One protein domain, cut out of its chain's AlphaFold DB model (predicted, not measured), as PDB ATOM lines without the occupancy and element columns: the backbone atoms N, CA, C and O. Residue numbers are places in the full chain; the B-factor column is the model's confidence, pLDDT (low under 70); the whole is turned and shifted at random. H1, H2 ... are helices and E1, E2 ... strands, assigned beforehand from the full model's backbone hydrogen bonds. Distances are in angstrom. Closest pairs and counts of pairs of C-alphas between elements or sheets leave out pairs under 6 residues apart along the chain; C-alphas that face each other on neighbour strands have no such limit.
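Overview. This is residues 195 to 323 of the 324 residues of the protein "TfoX_C domain-containing protein" of Nocardia wallacei (UniProt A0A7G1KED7). A short hairpin of two strands, E1 and E2, sits at the side of a cluster of short, mostly crossed helices, H3 to H7, in which H6 folds back into H7. A pair of crossed helices, H1 and H2, makes one end of the longest axis, and H8 packs on H6 and H7 at the other end. The printed part has 129 residues with eight named helices and two named strands, in the order H1 H2 H3 E1 E2 H4 H5 H6 H7 H8; the sheet, E1 - E2, is antiparallel and the class is mostly helix. The whole is compact, with a radius of gyration of the C-alphas of 15.3 A and spans of 45 by 31 by 27 A.

Along the chain. E1 is residues 240 to 243, with C-alpha 240 at (31.052, -39.958, -11.834), and E2 is residues 246 to 249. Before them come H1, residues 195 to 208, 20.0 A long from C-alpha 195 at (24.398, -43.031, -36.770); H2, residues 217 to 232, 22.3 A; and H3, residues 235 to 238. After them come H4, residues 251 to 258; H5, residues 265 to 271; H6, residues 273 to 282, 14.3 A; H7, residues 290 to 300, 15.6 A; and H8, residues 310 to 322, 18.7 A, ending at C-alpha 322 (56.517, -32.564, -14.757).

Arrangement. E1 and E2 form a hairpin at 134 degrees, with N 241 and O 248 within hydrogen-bond range at 2.9 A. The closest C-alphas of E2 and H5 are those of Leu 249 and Leu 265, 6.0 A apart. E1 and H4 are near each other, with 5 pairs of C-alphas within 10 A. H7 is the hub. It touches H3 at Tyr 236 and Met 292, whose C-alphas are 5.2 A apart, and H5 at Glu 269 and Val 300, 5.1 A between C-alphas. H6 and H7 form a helical hairpin at a steep tilt of 43 degrees, closest at the C-alphas of Ala 273 and Leu 296, 4.9 A. H8 touches H6 with residues 316 to 320 alone, closest at the C-alphas of Ile 274 and Leu 320, 6.2 A. H3 touches H4, the C-alphas of His 238 and Ala 253 being 6.7 A apart. H1 and H2 touch at a steep tilt of 57 degrees, opposite ways, closest at the C-alphas of Ala 203 and Ala 228, 5.1 A; H1 is apart from H7. Each O i to N i+4 pair is within hydrogen-bond range in H1, H2 and H4 to H8; H3 is too short for such a pair.

Size, cuts and confidence. The C-alphas farthest apart, those of Thr 215 and Ser 322, are 47.1 A apart. The printed part has no cut and no long link. The mean pLDDT of the printed part is 88.5, with residues 304 to 306 and 323 under 70.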
ATOM      1  N   ARG A 195      23.134 -42.630 -37.400       97.56
ATOM      2  CA  ARG A 195      24.398 -43.031 -36.770       97.56
ATOM      3  C   ARG A 195      24.151 -43.524 -35.346       97.56
ATOM      4  O   ARG A 195      24.702 -44.557 -34.986       97.56
ATOM      5  N   MET A 196      23.316 -42.832 -34.571       97.81
ATOM      6  CA  MET A 196      22.950 -43.248 -33.213       97.81
ATOM      7  C   MET A 196      22.295 -44.633 -33.221       97.81
ATOM      8  O   MET A 196      22.744 -45.523 -32.506       97.81
ATOM      9  N   VAL A 197      21.332 -44.865 -34.118       98.44
ATOM     10  CA  VAL A 197      20.719 -46.187 -34.341       98.44
ATOM     11  C   VAL A 197      21.769 -47.248 -34.689       98.44
ATOM     12  O   VAL A 197      21.733 -48.358 -34.155       98.44
ATOM     13  N   GLY A 198      22.709 -46.935 -35.587       98.31
ATOM     14  CA  GLY A 198      23.802 -47.839 -35.951       98.31
ATOM     15  C   GLY A 198      24.690 -48.200 -34.757       98.31
ATOM     16  O   GLY A 198      24.967 -49.381 -34.534       98.31
ATOM     17  N   THR A 199      25.076 -47.205 -33.954       98.00
ATOM     18  CA  THR A 199      25.844 -47.410 -32.722       98.00
ATOM     19  C   THR A 199      25.069 -48.262 -31.720       98.00
ATOM     20  O   THR A 199      25.623 -49.241 -31.229       98.00
ATOM     21  N   ALA A 200      23.798 -47.953 -31.453       98.06
ATOM     22  CA  ALA A 200      22.972 -48.692 -30.498       98.06
ATOM     23  C   ALA A 200      22.804 -50.163 -30.906       98.06
ATOM     24  O   ALA A 200      22.974 -51.066 -30.087       98.06
ATOM     25  N   ARG A 201      22.564 -50.437 -32.198       98.44
ATOM     26  CA  ARG A 201      22.492 -51.808 -32.731       98.44
ATOM     27  C   ARG A 201      23.794 -52.568 -32.521       98.44
ATOM     28  O   ARG A 201      23.772 -53.706 -32.057       98.44
ATOM     29  N   ARG A 202      24.926 -51.941 -32.853       98.25
ATOM     30  CA  ARG A 202      26.247 -52.542 -32.666       98.25
ATOM     31  C   ARG A 202      26.538 -52.791 -31.187       98.25
ATOM     32  O   ARG A 202      26.990 -53.876 -30.840       98.25
ATOM     33  N   ALA A 203      26.239 -51.824 -30.324       97.00
ATOM     34  CA  ALA A 203      26.402 -51.947 -28.883       97.00
ATOM     35  C   ALA A 203      25.586 -53.120 -28.330       97.00
ATOM     36  O   ALA A 203      26.146 -53.991 -27.668       97.00
ATOM     37  N   ARG A 204      24.297 -53.203 -28.682       97.50
ATOM     38  CA  ARG A 204      23.417 -54.307 -28.283       97.50
ATOM     39  C   ARG A 204      23.938 -55.656 -28.758       97.50
ATOM     40  O   ARG A 204      24.028 -56.586 -27.964       97.50
ATOM     41  N   HIS A 205      24.331 -55.750 -30.025       97.44
ATOM     42  CA  HIS A 205      24.928 -56.961 -30.578       97.44
ATOM     43  C   HIS A 205      26.168 -57.391 -29.780       97.44
ATOM     44  O   HIS A 205      26.251 -58.530 -29.334       97.44
ATOM     45  N   GLU A 206      27.115 -56.483 -29.545       96.56
ATOM     46  CA  GLU A 206      28.351 -56.781 -28.812       96.56
ATOM     47  C   GLU A 206      28.139 -57.082 -27.321       96.56
ATOM     48  O   GLU A 206      28.995 -57.721 -26.713       96.56
ATOM     49  N   VAL A 207      27.045 -56.618 -26.709       95.50
ATOM     50  CA  VAL A 207      26.674 -56.974 -25.330       95.50
ATOM     51  C   VAL A 207      26.065 -58.371 -25.281       95.50
ATOM     52  O   VAL A 207      26.505 -59.180 -24.469       95.50
ATOM     53  N   LEU A 208      25.119 -58.680 -26.172       96.44
ATOM     54  CA  LEU A 208      24.418 -59.970 -26.198       96.44
ATOM     55  C   LEU A 208      25.323 -61.157 -26.561       96.44
ATOM     56  O   LEU A 208      25.032 -62.277 -26.165       96.44
ATOM     57  N   HIS A 209      26.427 -60.927 -27.277       95.81
ATOM     58  CA  HIS A 209      27.398 -61.981 -27.610       95.81
ATOM     59  C   HIS A 209      28.382 -62.303 -26.472       95.81
ATOM     60  O   HIS A 209      29.254 -63.156 -26.635       95.81
ATOM     61  N   ARG A 210      28.299 -61.617 -25.327       93.25
ATOM     62  CA  ARG A 210      29.171 -61.896 -24.179       93.25
ATOM     63  C   ARG A 210      28.618 -63.081 -23.386       93.25
ATOM     64  O   ARG A 210      27.417 -63.106 -23.131       93.25
ATOM     65  N   PRO A 211      29.472 -63.981 -22.868       91.44
ATOM     66  CA  PRO A 211      29.036 -65.032 -21.943       91.44
ATOM     67  C   PRO A 211      28.345 -64.485 -20.685       91.44
ATOM     68  O   PRO A 211      27.500 -65.144 -20.098       91.44
ATOM     69  N   THR A 212      28.697 -63.261 -20.284       89.12
ATOM     70  CA  THR A 212      28.171 -62.567 -19.102       89.12
ATOM     71  C   THR A 212      27.097 -61.529 -19.460       89.12
ATOM     72  O   THR A 212      26.996 -60.500 -18.791       89.12
ATOM     73  N   ALA A 213      26.374 -61.706 -20.571       91.25
ATOM     74  CA  ALA A 213      25.325 -60.771 -20.977       91.25
ATOM     75  C   ALA A 213      24.211 -60.712 -19.907       91.25
ATOM     76  O   ALA A 213      23.714 -61.765 -19.503       91.25
ATOM     77  N   PRO A 214      23.794 -59.515 -19.447       91.19
ATOM     78  CA  PRO A 214      22.700 -59.405 -18.486       91.19
ATOM     79  C   PRO A 214      21.383 -59.932 -19.067       91.19
ATOM     80  O   PRO A 214      21.040 -59.628 -20.210       91.19
ATOM     81  N   THR A 215      20.627 -60.683 -18.265       92.38
ATOM     82  CA  THR A 215      19.280 -61.166 -18.620       92.38
ATOM     83  C   THR A 215      18.173 -60.226 -18.151       92.38
ATOM     84  O   THR A 215      17.097 -60.207 -18.743       92.38
ATOM     85  N   ASP A 216      18.428 -59.442 -17.099       92.44
ATOM     86  CA  ASP A 216      17.512 -58.396 -16.650       92.44
ATOM     87  C   ASP A 216      17.449 -57.257 -17.692       92.44
ATOM     88  O   ASP A 216      18.500 -56.742 -18.088       92.44
ATOM     89  N   PRO A 217      16.254 -56.828 -18.145       89.50
ATOM     90  CA  PRO A 217      16.122 -55.797 -19.173       89.50
ATOM     91  C   PRO A 217      16.744 -54.444 -18.812       89.50
ATOM     92  O   PRO A 217      17.272 -53.767 -19.695       89.50
ATOM     93  N   ASN A 218      16.701 -54.033 -17.541       85.81
ATOM     94  CA  ASN A 218      17.264 -52.750 -17.122       85.81
ATOM     95  C   ASN A 218      18.791 -52.817 -17.077       85.81
ATOM     96  O   ASN A 218      19.459 -51.942 -17.630       85.81
ATOM     97  N   ALA A 219      19.348 -53.886 -16.509       86.56
ATOM     98  CA  ALA A 219      20.783 -54.141 -16.527       86.56
ATOM     99  C   ALA A 219      21.317 -54.281 -17.961       86.56
ATOM    100  O   ALA A 219      22.384 -53.753 -18.281       86.56
ATOM    101  N   LEU A 220      20.563 -54.938 -18.850       90.62
ATOM    102  CA  LEU A 220      20.901 -55.036 -20.267       90.62
ATOM    103  C   LEU A 220      20.931 -53.652 -20.918       90.62
ATOM    104  O   LEU A 220      21.909 -53.326 -21.586       90.62
ATOM    105  N   ARG A 221      19.903 -52.824 -20.702       90.44
ATOM    106  CA  ARG A 221      19.837 -51.456 -21.237       90.44
ATOM    107  C   ARG A 221      21.044 -50.624 -20.818       90.44
ATOM    108  O   ARG A 221      21.696 -50.038 -21.679       90.44
ATOM    109  N   ILE A 222      21.383 -50.644 -19.529       86.62
ATOM    110  CA  ILE A 222      22.561 -49.953 -18.989       86.62
ATOM    111  C   ILE A 222      23.836 -50.455 -19.678       86.62
ATOM    112  O   ILE A 222      24.611 -49.655 -20.197       86.62
ATOM    113  N   ALA A 223      24.021 -51.774 -19.785       88.94
ATOM    114  CA  ALA A 223      25.194 -52.347 -20.444       88.94
ATOM    115  C   ALA A 223      25.298 -51.965 -21.935       88.94
ATOM    116  O   ALA A 223      26.409 -51.835 -22.467       88.94
ATOM    117  N   VAL A 224      24.165 -51.795 -22.625       92.56
ATOM    118  CA  VAL A 224      24.121 -51.315 -24.013       92.56
ATOM    119  C   VAL A 224      24.489 -49.838 -24.100       92.56
ATOM    120  O   VAL A 224      25.303 -49.497 -24.957       92.56
ATOM    121  N   TRP A 225      23.960 -48.985 -23.220       90.06
ATOM    122  CA  TRP A 225      24.324 -47.565 -23.158       90.06
ATOM    123  C   TRP A 225      25.818 -47.382 -22.906       90.06
ATOM    124  O   TRP A 225      26.497 -46.746 -23.710       90.06
ATOM    125  N   ASP A 226      26.355 -48.071 -21.899       84.25
ATOM    126  CA  ASP A 226      27.787 -48.065 -21.605       84.25
ATOM    127  C   ASP A 226      28.601 -48.473 -22.835       84.25
ATOM    128  O   ASP A 226      29.616 -47.864 -23.177       84.25
ATOM    129  N   ARG A 227      28.169 -49.524 -23.544       89.75
ATOM    130  CA  ARG A 227      28.884 -49.970 -24.738       89.75
ATOM    131  C   ARG A 227      28.770 -48.967 -25.885       89.75
ATOM    132  O   ARG A 227      29.750 -48.788 -26.611       89.75
ATOM    133  N   ALA A 228      27.624 -48.318 -26.056       90.69
ATOM    134  CA  ALA A 228      27.436 -47.268 -27.047       90.69
ATOM    135  C   ALA A 228      28.376 -46.083 -26.782       90.69
ATOM    136  O   ALA A 228      29.008 -45.597 -27.722       90.69
ATOM    137  N   ASP A 229      28.569 -45.694 -25.522       85.31
ATOM    138  CA  ASP A 229      29.517 -44.643 -25.151       85.31
ATOM    139  C   ASP A 229      30.958 -44.997 -25.500       85.31
ATOM    140  O   ASP A 229      31.720 -44.160 -25.984       85.31
ATOM    141  N   VAL A 230      31.351 -46.260 -25.340       84.00
ATOM    142  CA  VAL A 230      32.680 -46.710 -25.777       84.00
ATOM    143  C   VAL A 230      32.830 -46.598 -27.288       84.00
ATOM    144  O   VAL A 230      33.846 -46.099 -27.769       84.00
ATOM    145  N   LEU A 231      31.823 -47.038 -28.046       87.88
ATOM    146  CA  LEU A 231      31.833 -46.965 -29.510       87.88
ATOM    147  C   LEU A 231      31.837 -45.515 -30.020       87.88
ATOM    148  O   LEU A 231      32.415 -45.237 -31.071       87.88
ATOM    149  N   ASN A 232      31.232 -44.595 -29.273       85.50
ATOM    150  CA  ASN A 232      31.244 -43.162 -29.556       85.50
ATOM    151  C   ASN A 232      32.515 -42.455 -29.056       85.50
ATOM    152  O   ASN A 232      32.737 -41.291 -29.393       85.50
ATOM    153  N   GLY A 233      33.351 -43.139 -28.270       80.25
ATOM    154  CA  GLY A 233      34.511 -42.546 -27.612       80.25
ATOM    155  C   GLY A 233      34.138 -41.566 -26.497       80.25
ATOM    156  O   GLY A 233      34.947 -40.709 -26.172       80.25
ATOM    157  N   THR A 234      32.933 -41.665 -25.934       80.50
ATOM    158  CA  THR A 234      32.360 -40.794 -24.896       80.50
ATOM    159  C   THR A 234      32.331 -41.430 -23.510       80.50
ATOM    160  O   THR A 234      31.934 -40.777 -22.557       80.50
ATOM    161  N   ALA A 235      32.814 -42.663 -23.344       75.50
ATOM    162  CA  ALA A 235      32.768 -43.355 -22.050       75.50
ATOM    163  C   ALA A 235      33.483 -42.613 -20.902       75.50
ATOM    164  O   ALA A 235      33.129 -42.780 -19.737       75.50
ATOM    165  N   TYR A 236      34.452 -41.747 -21.218       74.56
ATOM    166  CA  TYR A 236      35.109 -40.886 -20.229       74.56
ATOM    167  C   TYR A 236      34.157 -39.857 -19.591       74.56
ATOM    168  O   TYR A 236      34.470 -39.321 -18.539       74.56
ATOM    169  N   LEU A 237      33.004 -39.559 -20.198       73.81
ATOM    170  CA  LEU A 237      32.034 -38.599 -19.663       73.81
ATOM    171  C   LEU A 237      31.350 -39.097 -18.383       73.81
ATOM    172  O   LEU A 237      30.836 -38.286 -17.617       73.81
ATOM    173  N   HIS A 238      31.378 -40.408 -18.138       77.94
ATOM    174  CA  HIS A 238      30.632 -41.078 -17.075       77.94
ATOM    175  C   HIS A 238      31.554 -41.636 -15.982       77.94
ATOM    176  O   HIS A 238      31.303 -42.710 -15.447       77.94
ATOM    177  N   VAL A 239      32.641 -40.932 -15.638       84.56
ATOM    178  CA  VAL A 239      33.481 -41.315 -14.485       84.56
ATOM    179  C   VAL A 239      32.675 -41.263 -13.193       84.56
ATOM    180  O   VAL A 239      32.715 -42.208 -12.417       84.56
ATOM    181  N   ARG A 240      31.907 -40.189 -12.998       85.44
ATOM    182  CA  ARG A 240      31.052 -39.958 -11.834       85.44
ATOM    183  C   ARG A 240      29.595 -39.941 -12.285       85.44
ATOM    184  O   ARG A 240      29.228 -39.131 -13.135       85.44
ATOM    185  N   VAL A 241      28.777 -40.835 -11.737       83.44
ATOM    186  CA  VAL A 241      27.351 -40.973 -12.071       83.44
ATOM    187  C   VAL A 241      26.505 -40.969 -10.805       83.44
ATOM    188  O   VAL A 241      26.936 -41.474  -9.771       83.44
ATOM    189  N   TRP A 242      25.313 -40.381 -10.882       80.88
ATOM    190  CA  TRP A 242      24.335 -40.427  -9.799       80.88
ATOM    191  C   TRP A 242      23.467 -41.672  -9.970       80.88
ATOM    192  O   TRP A 242      22.807 -41.822 -11.002       80.88
ATOM    193  N   ARG A 243      23.480 -42.575  -8.990       79.06
ATOM    194  CA  ARG A 243      22.683 -43.808  -8.981       79.06
ATOM    195  C   ARG A 243      22.336 -44.170  -7.541       79.06
ATOM    196  O   ARG A 243      23.133 -43.924  -6.652       79.06
ATOM    197  N   ASP A 244      21.155 -44.739  -7.315       79.81
ATOM    198  CA  ASP A 244      20.747 -45.232  -5.989       79.81
ATOM    199  C   ASP A 244      20.841 -44.162  -4.875       79.81
ATOM    200  O   ASP A 244      21.138 -44.460  -3.724       79.81
ATOM    201  N   SER A 245      20.565 -42.899  -5.231       81.31
ATOM    202  CA  SER A 245      20.671 -41.720  -4.352       81.31
ATOM    203  C   SER A 245      22.087 -41.390  -3.860       81.31
ATOM    204  O   SER A 245      22.243 -40.649  -2.891       81.31
ATOM    205  N   GLU A 246      23.119 -41.883  -4.545       87.00
ATOM    206  CA  GLU A 246      24.515 -41.575  -4.250       87.00
ATOM    207  C   GLU A 246      25.362 -41.391  -5.520       87.00
ATOM    208  O   GLU A 246      25.002 -41.788  -6.632       87.00
ATOM    209  N   TRP A 247      26.512 -40.731  -5.371       85.12
ATOM    210  CA  TRP A 247      27.500 -40.638  -6.444       85.12
ATOM    211  C   TRP A 247      28.378 -41.885  -6.432       85.12
ATOM    212  O   TRP A 247      28.966 -42.221  -5.410       85.12
ATOM    213  N   GLN A 248      28.518 -42.534  -7.584       88.75
ATOM    214  CA  GLN A 248      29.362 -43.715  -7.754       88.75
ATOM    215  C   GLN A 248      30.204 -43.612  -9.030       88.75
ATOM    216  O   GLN A 248      29.985 -42.740  -9.880       88.75
ATOM    217  N   LEU A 249      31.166 -44.527  -9.181       86.88
ATOM    218  CA  LEU A 249      31.868 -44.700 -10.449       86.88
ATOM    219  C   LEU A 249      30.914 -45.259 -11.510       86.88
ATOM    220  O   LEU A 249      30.205 -46.238 -11.265       86.88
ATOM    221  N   GLY A 250      30.923 -44.682 -12.712       83.50
ATOM    222  CA  GLY A 250      30.201 -45.280 -13.838       83.50
ATOM    223  C   GLY A 250      30.785 -46.645 -14.192       83.50
ATOM    224  O   GLY A 250      31.992 -46.855 -14.097       83.50
ATOM    225  N   HIS A 251      29.944 -47.589 -14.617       78.88
ATOM    226  CA  HIS A 251      30.325 -48.999 -14.754       78.88
ATOM    227  C   HIS A 251      31.546 -49.212 -15.670       78.88
ATOM    228  O   HIS A 251      32.458 -49.974 -15.343       78.88
ATOM    229  N   TYR A 252      31.621 -48.502 -16.799       74.94
ATOM    230  CA  TYR A 252      32.780 -48.598 -17.689       74.94
ATOM    231  C   TYR A 252      34.029 -47.905 -17.132       74.94
ATOM    232  O   TYR A 252      35.129 -48.454 -17.232       74.94
ATOM    233  N   ALA A 253      33.865 -46.733 -16.511       81.88
ATOM    234  CA  ALA A 253      34.963 -46.057 -15.833       81.88
ATOM    235  C   ALA A 253      35.530 -46.946 -14.722       81.88
ATOM    236  O   ALA A 253      36.737 -47.139 -14.685       81.88
ATOM    237  N   ALA A 254      34.681 -47.594 -13.918       85.56
ATOM    238  CA  ALA A 254      35.081 -48.550 -12.888       85.56
ATOM    239  C   ALA A 254      35.918 -49.708 -13.458       85.56
ATOM    240  O   ALA A 254      36.911 -50.103 -12.856       85.56
ATOM    241  N   ARG A 255      35.592 -50.220 -14.655       82.50
ATOM    242  CA  ARG A 255      36.404 -51.260 -15.314       82.50
ATOM    243  C   ARG A 255      37.793 -50.776 -15.724       82.50
ATOM    244  O   ARG A 255      38.739 -51.553 -15.650       82.50
ATOM    245  N   TRP A 256      37.917 -49.540 -16.200       86.19
ATOM    246  CA  TRP A 256      39.223 -48.955 -16.524       86.19
ATOM    247  C   TRP A 256      40.004 -48.650 -15.251       86.19
ATOM    248  O   TRP A 256      41.162 -49.032 -15.133       86.19
ATOM    249  N   LEU A 257      39.344 -48.024 -14.282       89.75
ATOM    250  CA  LEU A 257      39.907 -47.604 -13.005       89.75
ATOM    251  C   LEU A 257      40.350 -48.782 -12.139       89.75
ATOM    252  O   LEU A 257      41.374 -48.676 -11.472       89.75
ATOM    253  N   ALA A 258      39.702 -49.943 -12.251       90.38
ATOM    254  CA  ALA A 258      40.173 -51.169 -11.615       90.38
ATOM    255  C   ALA A 258      41.602 -51.553 -12.054       90.38
ATOM    256  O   ALA A 258      42.367 -52.056 -11.238       90.38
ATOM    257  N   ALA A 259      42.007 -51.262 -13.300       88.06
ATOM    258  CA  ALA A 259      43.387 -51.476 -13.754       88.06
ATOM    259  C   ALA A 259      44.391 -50.492 -13.121       88.06
ATOM    260  O   ALA A 259      45.589 -50.757 -13.107       88.06
ATOM    261  N   ALA A 260      43.901 -49.371 -12.586       90.81
ATOM    262  CA  ALA A 260      44.657 -48.401 -11.798       90.81
ATOM    263  C   ALA A 260      44.502 -48.605 -10.275       90.81
ATOM    264  O   ALA A 260      44.988 -47.776  -9.499       90.81
ATOM    265  N   VAL A 261      43.855 -49.702  -9.854       92.88
ATOM    266  CA  VAL A 261      43.523 -50.006  -8.449       92.88
ATOM    267  C   VAL A 261      42.664 -48.902  -7.815       92.88
ATOM    268  O   VAL A 261      42.865 -48.495  -6.678       92.88
ATOM    269  N   VAL A 262      41.722 -48.371  -8.597       93.31
ATOM    270  CA  VAL A 262      40.719 -47.393  -8.168       93.31
ATOM    271  C   VAL A 262      39.348 -48.053  -8.316       93.31
ATOM    272  O   VAL A 262      38.881 -48.299  -9.431       93.31
ATOM    273  N   HIS A 263      38.714 -48.381  -7.193       92.38
ATOM    274  CA  HIS A 263      37.451 -49.122  -7.130       92.38
ATOM    275  C   HIS A 263      36.269 -48.257  -6.679       92.38
ATOM    276  O   HIS A 263      35.118 -48.654  -6.862       92.38
ATOM    277  N   SER A 264      36.535 -47.067  -6.140       91.94
ATOM    278  CA  SER A 264      35.519 -46.132  -5.660       91.94
ATOM    279  C   SER A 264      35.844 -44.675  -6.022       91.94
ATOM    280  O   SER A 264      36.953 -44.357  -6.454       91.94
ATOM    281  N   LEU A 265      34.869 -43.769  -5.857       91.06
ATOM    282  CA  LEU A 265      35.137 -42.326  -5.956       91.06
ATOM    283  C   LEU A 265      36.080 -41.854  -4.841       91.06
ATOM    284  O   LEU A 265      36.904 -40.985  -5.097       91.06
ATOM    285  N   ALA A 266      36.016 -42.464  -3.653       91.62
ATOM    286  CA  ALA A 266      36.929 -42.159  -2.556       91.62
ATOM    287  C   ALA A 266      38.376 -42.559  -2.897       91.62
ATOM    288  O   ALA A 266      39.300 -41.786  -2.663       91.62
ATOM    289  N   ASP A 267      38.574 -43.717  -3.537       94.00
ATOM    290  CA  ASP A 267      39.891 -44.142  -4.026       94.00
ATOM    291  C   ASP A 267      40.415 -43.143  -5.066       94.00
ATOM    292  O   ASP A 267      41.588 -42.781  -5.055       94.00
ATOM    293  N   LEU A 268      39.537 -42.680  -5.965       93.88
ATOM    294  CA  LEU A 268      39.887 -41.698  -6.988       93.88
ATOM    295  C   LEU A 268      40.278 -40.348  -6.369       93.88
ATOM    296  O   LEU A 268      41.245 -39.736  -6.819       93.88
ATOM    297  N   GLU A 269      39.553 -39.892  -5.348       93.38
ATOM    298  CA  GLU A 269      39.869 -38.677  -4.591       93.38
ATOM    299  C   GLU A 269      41.203 -38.812  -3.843       93.38
ATOM    300  O   GLU A 269      42.011 -37.884  -3.864       93.38
ATOM    301  N   GLN A 270      41.484 -39.980  -3.259       94.25
ATOM    302  CA  GLN A 270      42.731 -40.253  -2.539       94.25
ATOM    303  C   GLN A 270      43.948 -40.351  -3.468       94.25
ATOM    304  O   GLN A 270      45.017 -39.829  -3.151       94.25
ATOM    305  N   VAL A 271      43.817 -41.046  -4.601       95.19
ATOM    306  CA  VAL A 271      44.903 -41.219  -5.578       95.19
ATOM    307  C   VAL A 271      45.111 -39.938  -6.387       95.19
ATOM    308  O   VAL A 271      46.239 -39.595  -6.737       95.19
ATOM    309  N   GLY A 272      44.031 -39.217  -6.684       94.75
ATOM    310  CA  GLY A 272      44.035 -38.023  -7.515       94.75
ATOM    311  C   GLY A 272      44.017 -38.325  -9.017       94.75
ATOM    312  O   GLY A 272      44.373 -39.410  -9.492       94.75
ATOM    313  N   ALA A 273      43.593 -37.331  -9.799       94.06
ATOM    314  CA  ALA A 273      43.339 -37.483 -11.232       94.06
ATOM    315  C   ALA A 273      44.602 -37.770 -12.062       94.06
ATOM    316  O   ALA A 273      44.574 -38.627 -12.948       94.06
ATOM    317  N   ILE A 274      45.708 -37.072 -11.778       95.25
ATOM    318  CA  ILE A 274      46.974 -37.203 -12.518       95.25
ATOM    319  C   ILE A 274      47.582 -38.590 -12.313       95.25
ATOM    320  O   ILE A 274      47.905 -39.272 -13.286       95.25
ATOM    321  N   GLU A 275      47.698 -39.026 -11.061       95.94
ATOM    322  CA  GLU A 275      48.282 -40.324 -10.732       95.94
ATOM    323  C   GLU A 275      47.410 -41.474 -11.246       95.94
ATOM    324  O   GLU A 275      47.908 -42.406 -11.876       95.94
ATOM    325  N   THR A 276      46.087 -41.365 -11.104       95.62
ATOM    326  CA  THR A 276      45.160 -42.330 -11.705       95.62
ATOM    327  C   THR A 276      45.357 -42.419 -13.219       95.62
ATOM    328  O   THR A 276      45.462 -43.515 -13.772       95.62
ATOM    329  N   TYR A 277      45.464 -41.280 -13.910       94.56
ATOM    330  CA  TYR A 277      45.694 -41.255 -15.354       94.56
ATOM    331  C   TYR A 277      47.029 -41.908 -15.747       94.56
ATOM    332  O   TYR A 277      47.070 -42.658 -16.722       94.56
ATOM    333  N   ARG A 278      48.101 -41.700 -14.971       93.75
ATOM    334  CA  ARG A 278      49.400 -42.364 -15.184       93.75
ATOM    335  C   ARG A 278      49.300 -43.874 -15.054       93.75
ATOM    336  O   ARG A 278      49.799 -44.589 -15.918       93.75
ATOM    337  N   ARG A 279      48.608 -44.367 -14.029       95.25
ATOM    338  CA  ARG A 279      48.382 -45.809 -13.848       95.25
ATOM    339  C   ARG A 279      47.610 -46.409 -15.018       95.25
ATOM    340  O   ARG A 279      47.973 -47.476 -15.502       95.25
ATOM    341  N   LEU A 280      46.612 -45.698 -15.549       92.38
ATOM    342  CA  LEU A 280      45.899 -46.116 -16.762       92.38
ATOM    343  C   LEU A 280      46.806 -46.119 -18.008       92.38
ATOM    344  O   LEU A 280      46.673 -47.008 -18.851       92.38
ATOM    345  N   GLN A 281      47.733 -45.159 -18.135       92.50
ATOM    346  CA  GLN A 281      48.743 -45.169 -19.202       92.50
ATOM    347  C   GLN A 281      49.678 -46.377 -19.068       92.50
ATOM    348  O   GLN A 281      49.889 -47.087 -20.051       92.50
ATOM    349  N   ALA A 282      50.181 -46.645 -17.861       92.31
ATOM    350  CA  ALA A 282      51.057 -47.778 -17.568       92.31
ATOM    351  C   ALA A 282      50.363 -49.132 -17.801       92.31
ATOM    352  O   ALA A 282      50.974 -50.059 -18.325       92.31
ATOM    353  N   ALA A 283      49.065 -49.224 -17.500       91.19
ATOM    354  CA  ALA A 283      48.239 -50.400 -17.771       91.19
ATOM    355  C   ALA A 283      47.910 -50.600 -19.268       91.19
ATOM    356  O   ALA A 283      47.250 -51.576 -19.628       91.19
ATOM    357  N   GLY A 284      48.331 -49.690 -20.154       88.62
ATOM    358  CA  GLY A 284      48.146 -49.833 -21.599       88.62
ATOM    359  C   GLY A 284      46.683 -49.773 -22.048       88.62
ATOM    360  O   GLY A 284      46.299 -50.451 -23.006       88.62
ATOM    361  N   ILE A 285      45.843 -48.984 -21.364       85.94
ATOM    362  CA  ILE A 285      44.414 -48.883 -21.685       85.94
ATOM    363  C   ILE A 285      44.215 -48.354 -23.113       85.94
ATOM    364  O   ILE A 285      44.510 -47.201 -23.440       85.94
ATOM    365  N   LYS A 286      43.669 -49.208 -23.986       79.56
ATOM    366  CA  LYS A 286      43.396 -48.860 -25.386       79.56
ATOM    367  C   LYS A 286      42.365 -47.733 -25.476       79.56
ATOM    368  O   LYS A 286      41.260 -47.852 -24.953       79.56
ATOM    369  N   GLY A 287      42.707 -46.674 -26.212       76.00
ATOM    370  CA  GLY A 287      41.818 -45.528 -26.436       76.00
ATOM    371  C   GLY A 287      41.810 -44.500 -25.301       76.00
ATOM    372  O   GLY A 287      40.934 -43.636 -25.279       76.00
ATOM    373  N   LEU A 288      42.766 -44.570 -24.369       84.75
ATOM    374  CA  LEU A 288      42.961 -43.535 -23.358       84.75
ATOM    375  C   LEU A 288      43.348 -42.204 -24.026       84.75
ATOM    376  O   LEU A 288      44.271 -42.142 -24.837       84.75
ATOM    377  N   THR A 289      42.632 -41.129 -23.690       87.81
ATOM    378  CA  THR A 289      42.887 -39.773 -24.208       87.81
ATOM    379  C   THR A 289      42.943 -38.767 -23.065       87.81
ATOM    380  O   THR A 289      42.405 -39.018 -21.988       87.81
ATOM    381  N   THR A 290      43.483 -37.573 -23.319       89.38
ATOM    382  CA  THR A 290      43.516 -36.460 -22.347       89.38
ATOM    383  C   THR A 290      42.133 -36.026 -21.860       89.38
ATOM    384  O   THR A 290      42.017 -35.419 -20.801       89.38
ATOM    385  N   ARG A 291      41.058 -36.383 -22.574       88.25
ATOM    386  CA  ARG A 291      39.689 -36.146 -22.103       88.25
ATOM    387  C   ARG A 291      39.343 -36.965 -20.864       88.25
ATOM    388  O   ARG A 291      38.578 -36.487 -20.033       88.25
ATOM    389  N   MET A 292      39.937 -38.153 -20.720       88.50
ATOM    390  CA  MET A 292      39.827 -38.935 -19.492       88.50
ATOM    391  C   MET A 292      40.495 -38.206 -18.326       88.50
ATOM    392  O   MET A 292      39.894 -38.122 -17.267       88.50
ATOM    393  N   LEU A 293      41.666 -37.590 -18.524       92.44
ATOM    394  CA  LEU A 293      42.311 -36.796 -17.472       92.44
ATOM    395  C   LEU A 293      41.405 -35.656 -16.976       92.44
ATOM    396  O   LEU A 293      41.266 -35.461 -15.773       92.44
ATOM    397  N   TRP A 294      40.734 -34.943 -17.885       91.56
ATOM    398  CA  TRP A 294      39.784 -33.892 -17.495       91.56
ATOM    399  C   TRP A 294      38.561 -34.451 -16.764       91.56
ATOM    400  O   TRP A 294      38.071 -33.830 -15.829       91.56
ATOM    401  N   ALA A 295      38.057 -35.614 -17.179       88.88
ATOM    402  CA  ALA A 295      36.934 -36.251 -16.504       88.88
ATOM    403  C   ALA A 295      37.292 -36.747 -15.098       88.88
ATOM    404  O   ALA A 295      36.471 -36.618 -14.195       88.88
ATOM    405  N   LEU A 296      38.507 -37.268 -14.906       92.50
ATOM    406  CA  LEU A 296      39.024 -37.650 -13.592       92.50
ATOM    407  C   LEU A 296      39.163 -36.423 -12.686       92.50
ATOM    408  O   LEU A 296      38.676 -36.454 -11.563       92.50
ATOM    409  N   ASP A 297      39.752 -35.331 -13.186       93.25
ATOM    410  CA  ASP A 297      39.886 -34.079 -12.423       93.25
ATOM    411  C   ASP A 297      38.515 -33.521 -12.027       93.25
ATOM    412  O   ASP A 297      38.289 -33.213 -10.861       93.25
ATOM    413  N   ALA A 298      37.555 -33.489 -12.953       89.19
ATOM    414  CA  ALA A 298      36.196 -33.072 -12.629       89.19
ATOM    415  C   ALA A 298      35.534 -33.982 -11.583       89.19
ATOM    416  O   ALA A 298      34.918 -33.476 -10.647       89.19
ATOM    417  N   ALA A 299      35.687 -35.305 -11.703       89.50
ATOM    418  CA  ALA A 299      35.096 -36.263 -10.773       89.50
ATOM    419  C   ALA A 299      35.633 -36.110  -9.341       89.50
ATOM    420  O   ALA A 299      34.826 -36.155  -8.407       89.50
ATOM    421  N   VAL A 300      36.945 -35.874  -9.192       91.12
ATOM    422  CA  VAL A 300      37.620 -35.588  -7.910       91.12
ATOM    423  C   VAL A 300      37.059 -34.325  -7.251       91.12
ATOM    424  O   VAL A 300      36.881 -34.288  -6.042       91.12
ATOM    425  N   HIS A 301      36.714 -33.302  -8.036       87.56
ATOM    426  CA  HIS A 301      36.176 -32.037  -7.517       87.56
ATOM    427  C   HIS A 301      34.639 -32.000  -7.452       87.56
ATOM    428  O   HIS A 301      34.046 -30.936  -7.288       87.56
ATOM    429  N   GLY A 302      33.959 -33.140  -7.611       80.94
ATOM    430  CA  GLY A 302      32.495 -33.197  -7.560       80.94
ATOM    431  C   GLY A 302      31.795 -32.471  -8.714       80.94
ATOM    432  O   GLY A 302      30.643 -32.055  -8.585       80.94
ATOM    433  N   HIS A 303      32.470 -32.314  -9.849       80.44
ATOM    434  CA  HIS A 303      31.949 -31.636 -11.027       80.44
ATOM    435  C   HIS A 303      31.835 -32.570 -12.238       80.44
ATOM    436  O   HIS A 303      32.357 -33.685 -12.272       80.44
ATOM    437  N   THR A 304      31.145 -32.100 -13.277       68.12
ATOM    438  CA  THR A 304      31.135 -32.759 -14.588       68.12
ATOM    439  C   THR A 304      32.295 -32.246 -15.438       68.12
ATOM    440  O   THR A 304      32.709 -31.101 -15.304       68.12
ATOM    441  N   HIS A 305      32.815 -33.058 -16.360       66.75
ATOM    442  CA  HIS A 305      33.988 -32.706 -17.182       66.75
ATOM    443  C   HIS A 305      33.877 -31.368 -17.962       66.75
ATOM    444  O   HIS A 305      34.895 -30.819 -18.390       66.75
ATOM    445  N   HIS A 306      32.663 -30.840 -18.173       67.38
ATOM    446  CA  HIS A 306      32.432 -29.534 -18.799       67.38
ATOM    447  C   HIS A 306      32.888 -28.355 -17.929       67.38
ATOM    448  O   HIS A 306      33.158 -27.286 -18.473       67.38
ATOM    449  N   SER A 307      33.007 -28.535 -16.610       77.25
ATOM    450  CA  SER A 307      33.441 -27.484 -15.684       77.25
ATOM    451  C   SER A 307      34.944 -27.204 -15.739       77.25
ATOM    452  O   SER A 307      35.393 -26.170 -15.247       77.25
ATOM    453  N   VAL A 308      35.738 -28.099 -16.342       83.69
ATOM    454  CA  VAL A 308      37.197 -27.955 -16.378       83.69
ATOM    455  C   VAL A 308      37.573 -26.820 -17.326       83.69
ATOM    456  O   VAL A 308      37.483 -26.938 -18.557       83.69
ATOM    457  N   THR A 309      38.016 -25.709 -16.741       87.94
ATOM    458  CA  THR A 309      38.363 -24.489 -17.473       87.94
ATOM    459  C   THR A 309      39.559 -24.712 -18.410       87.94
ATOM    460  O   THR A 309      40.398 -25.587 -18.169       87.94
ATOM    461  N   PRO A 310      39.709 -23.914 -19.486       90.19
ATOM    462  CA  PRO A 310      40.884 -23.992 -20.356       90.19
ATOM    463  C   PRO A 310      42.214 -23.815 -19.613       90.19
ATOM    464  O   PRO A 310      43.214 -24.406 -20.011       90.19
ATOM    465  N   GLN A 311      42.227 -23.020 -18.539       91.56
ATOM    466  CA  GLN A 311      43.396 -22.856 -17.680       91.56
ATOM    467  C   GLN A 311      43.716 -24.144 -16.923       91.56
ATOM    468  O   GLN A 311      44.832 -24.644 -17.055       91.56
ATOM    469  N   ARG A 312      42.729 -24.740 -16.241       93.00
ATOM    470  CA  ARG A 312      42.922 -25.996 -15.508       93.00
ATOM    471  C   ARG A 312      43.401 -27.124 -16.423       93.00
ATOM    472  O   ARG A 312      44.290 -27.889 -16.069       93.00
ATOM    473  N   LYS A 313      42.901 -27.177 -17.664       92.62
ATOM    474  CA  LYS A 313      43.389 -28.130 -18.679       92.62
ATOM    475  C   LYS A 313      44.881 -27.965 -18.985       92.62
ATOM    476  O   LYS A 313      45.543 -28.967 -19.234       92.62
ATOM    477  N   ARG A 314      45.408 -26.735 -19.000       92.81
ATOM    478  CA  ARG A 314      46.844 -26.483 -19.216       92.81
ATOM    479  C   ARG A 314      47.675 -26.902 -18.009       92.81
ATOM    480  O   ARG A 314      48.711 -27.525 -18.207       92.81
ATOM    481  N   GLU A 315      47.199 -26.609 -16.801       92.94
ATOM    482  CA  GLU A 315      47.843 -27.017 -15.543       92.94
ATOM    483  C   GLU A 315      47.958 -28.540 -15.458       92.94
ATOM    484  O   GLU A 315      49.062 -29.056 -15.341       92.94
ATOM    485  N   LEU A 316      46.861 -29.268 -15.689       93.75
ATOM    486  CA  LEU A 316      46.854 -30.736 -15.699       93.75
ATOM    487  C   LEU A 316      47.851 -31.330 -16.705       93.75
ATOM    488  O   LEU A 316      48.503 -32.333 -16.429       93.75
ATOM    489  N   LEU A 317      47.981 -30.727 -17.890       94.56
ATOM    490  CA  LEU A 317      48.955 -31.180 -18.886       94.56
ATOM    491  C   LEU A 317      50.397 -30.861 -18.480       94.56
ATOM    492  O   LEU A 317      51.296 -31.624 -18.833       94.56
ATOM    493  N   ALA A 318      50.628 -29.753 -17.776       92.12
ATOM    494  CA  ALA A 318      51.937 -29.408 -17.237       92.12
ATOM    495  C   ALA A 318      52.325 -30.359 -16.096       92.12
ATOM    496  O   ALA A 318      53.401 -30.948 -16.155       92.12
ATOM    497  N   GLU A 319      51.420 -30.593 -15.143       92.75
ATOM    498  CA  GLU A 319      51.580 -31.543 -14.034       92.75
ATOM    499  C   GLU A 319      51.836 -32.969 -14.541       92.75
ATOM    500  O   GLU A 319      52.711 -33.675 -14.040       92.75
ATOM    501  N   LEU A 320      51.118 -33.395 -15.589       92.12
ATOM    502  CA  LEU A 320      51.318 -34.716 -16.183       92.12
ATOM    503  C   LEU A 320      52.747 -34.881 -16.726       92.12
ATOM    504  O   LEU A 320      53.319 -35.960 -16.566       92.12
ATOM    505  N   ARG A 321      53.312 -33.824 -17.328       88.56
ATOM    506  CA  ARG A 321      54.670 -33.797 -17.904       88.56
ATOM    507  C   ARG A 321      55.769 -33.624 -16.859       88.56
ATOM    508  O   ARG A 321      56.865 -34.114 -17.079       88.56
ATOM    509  N   SER A 322      55.503 -32.920 -15.759       79.31
ATOM    510  CA  SER A 322      56.517 -32.564 -14.757       79.31
ATOM    511  C   SER A 322      56.850 -33.679 -13.766       79.31
ATOM    512  O   SER A 322      57.706 -33.487 -12.911       79.31
ATOM    513  N   SER A 323      56.173 -34.826 -13.836       58.81
ATOM    514  CA  SER A 323      56.539 -36.026 -13.065       58.81
ATOM    515  C   SER A 323      56.824 -37.236 -13.965       58.81
ATOM    516  O   SER A 323      56.526 -38.370 -13.588       58.81
TER     517      SER A 323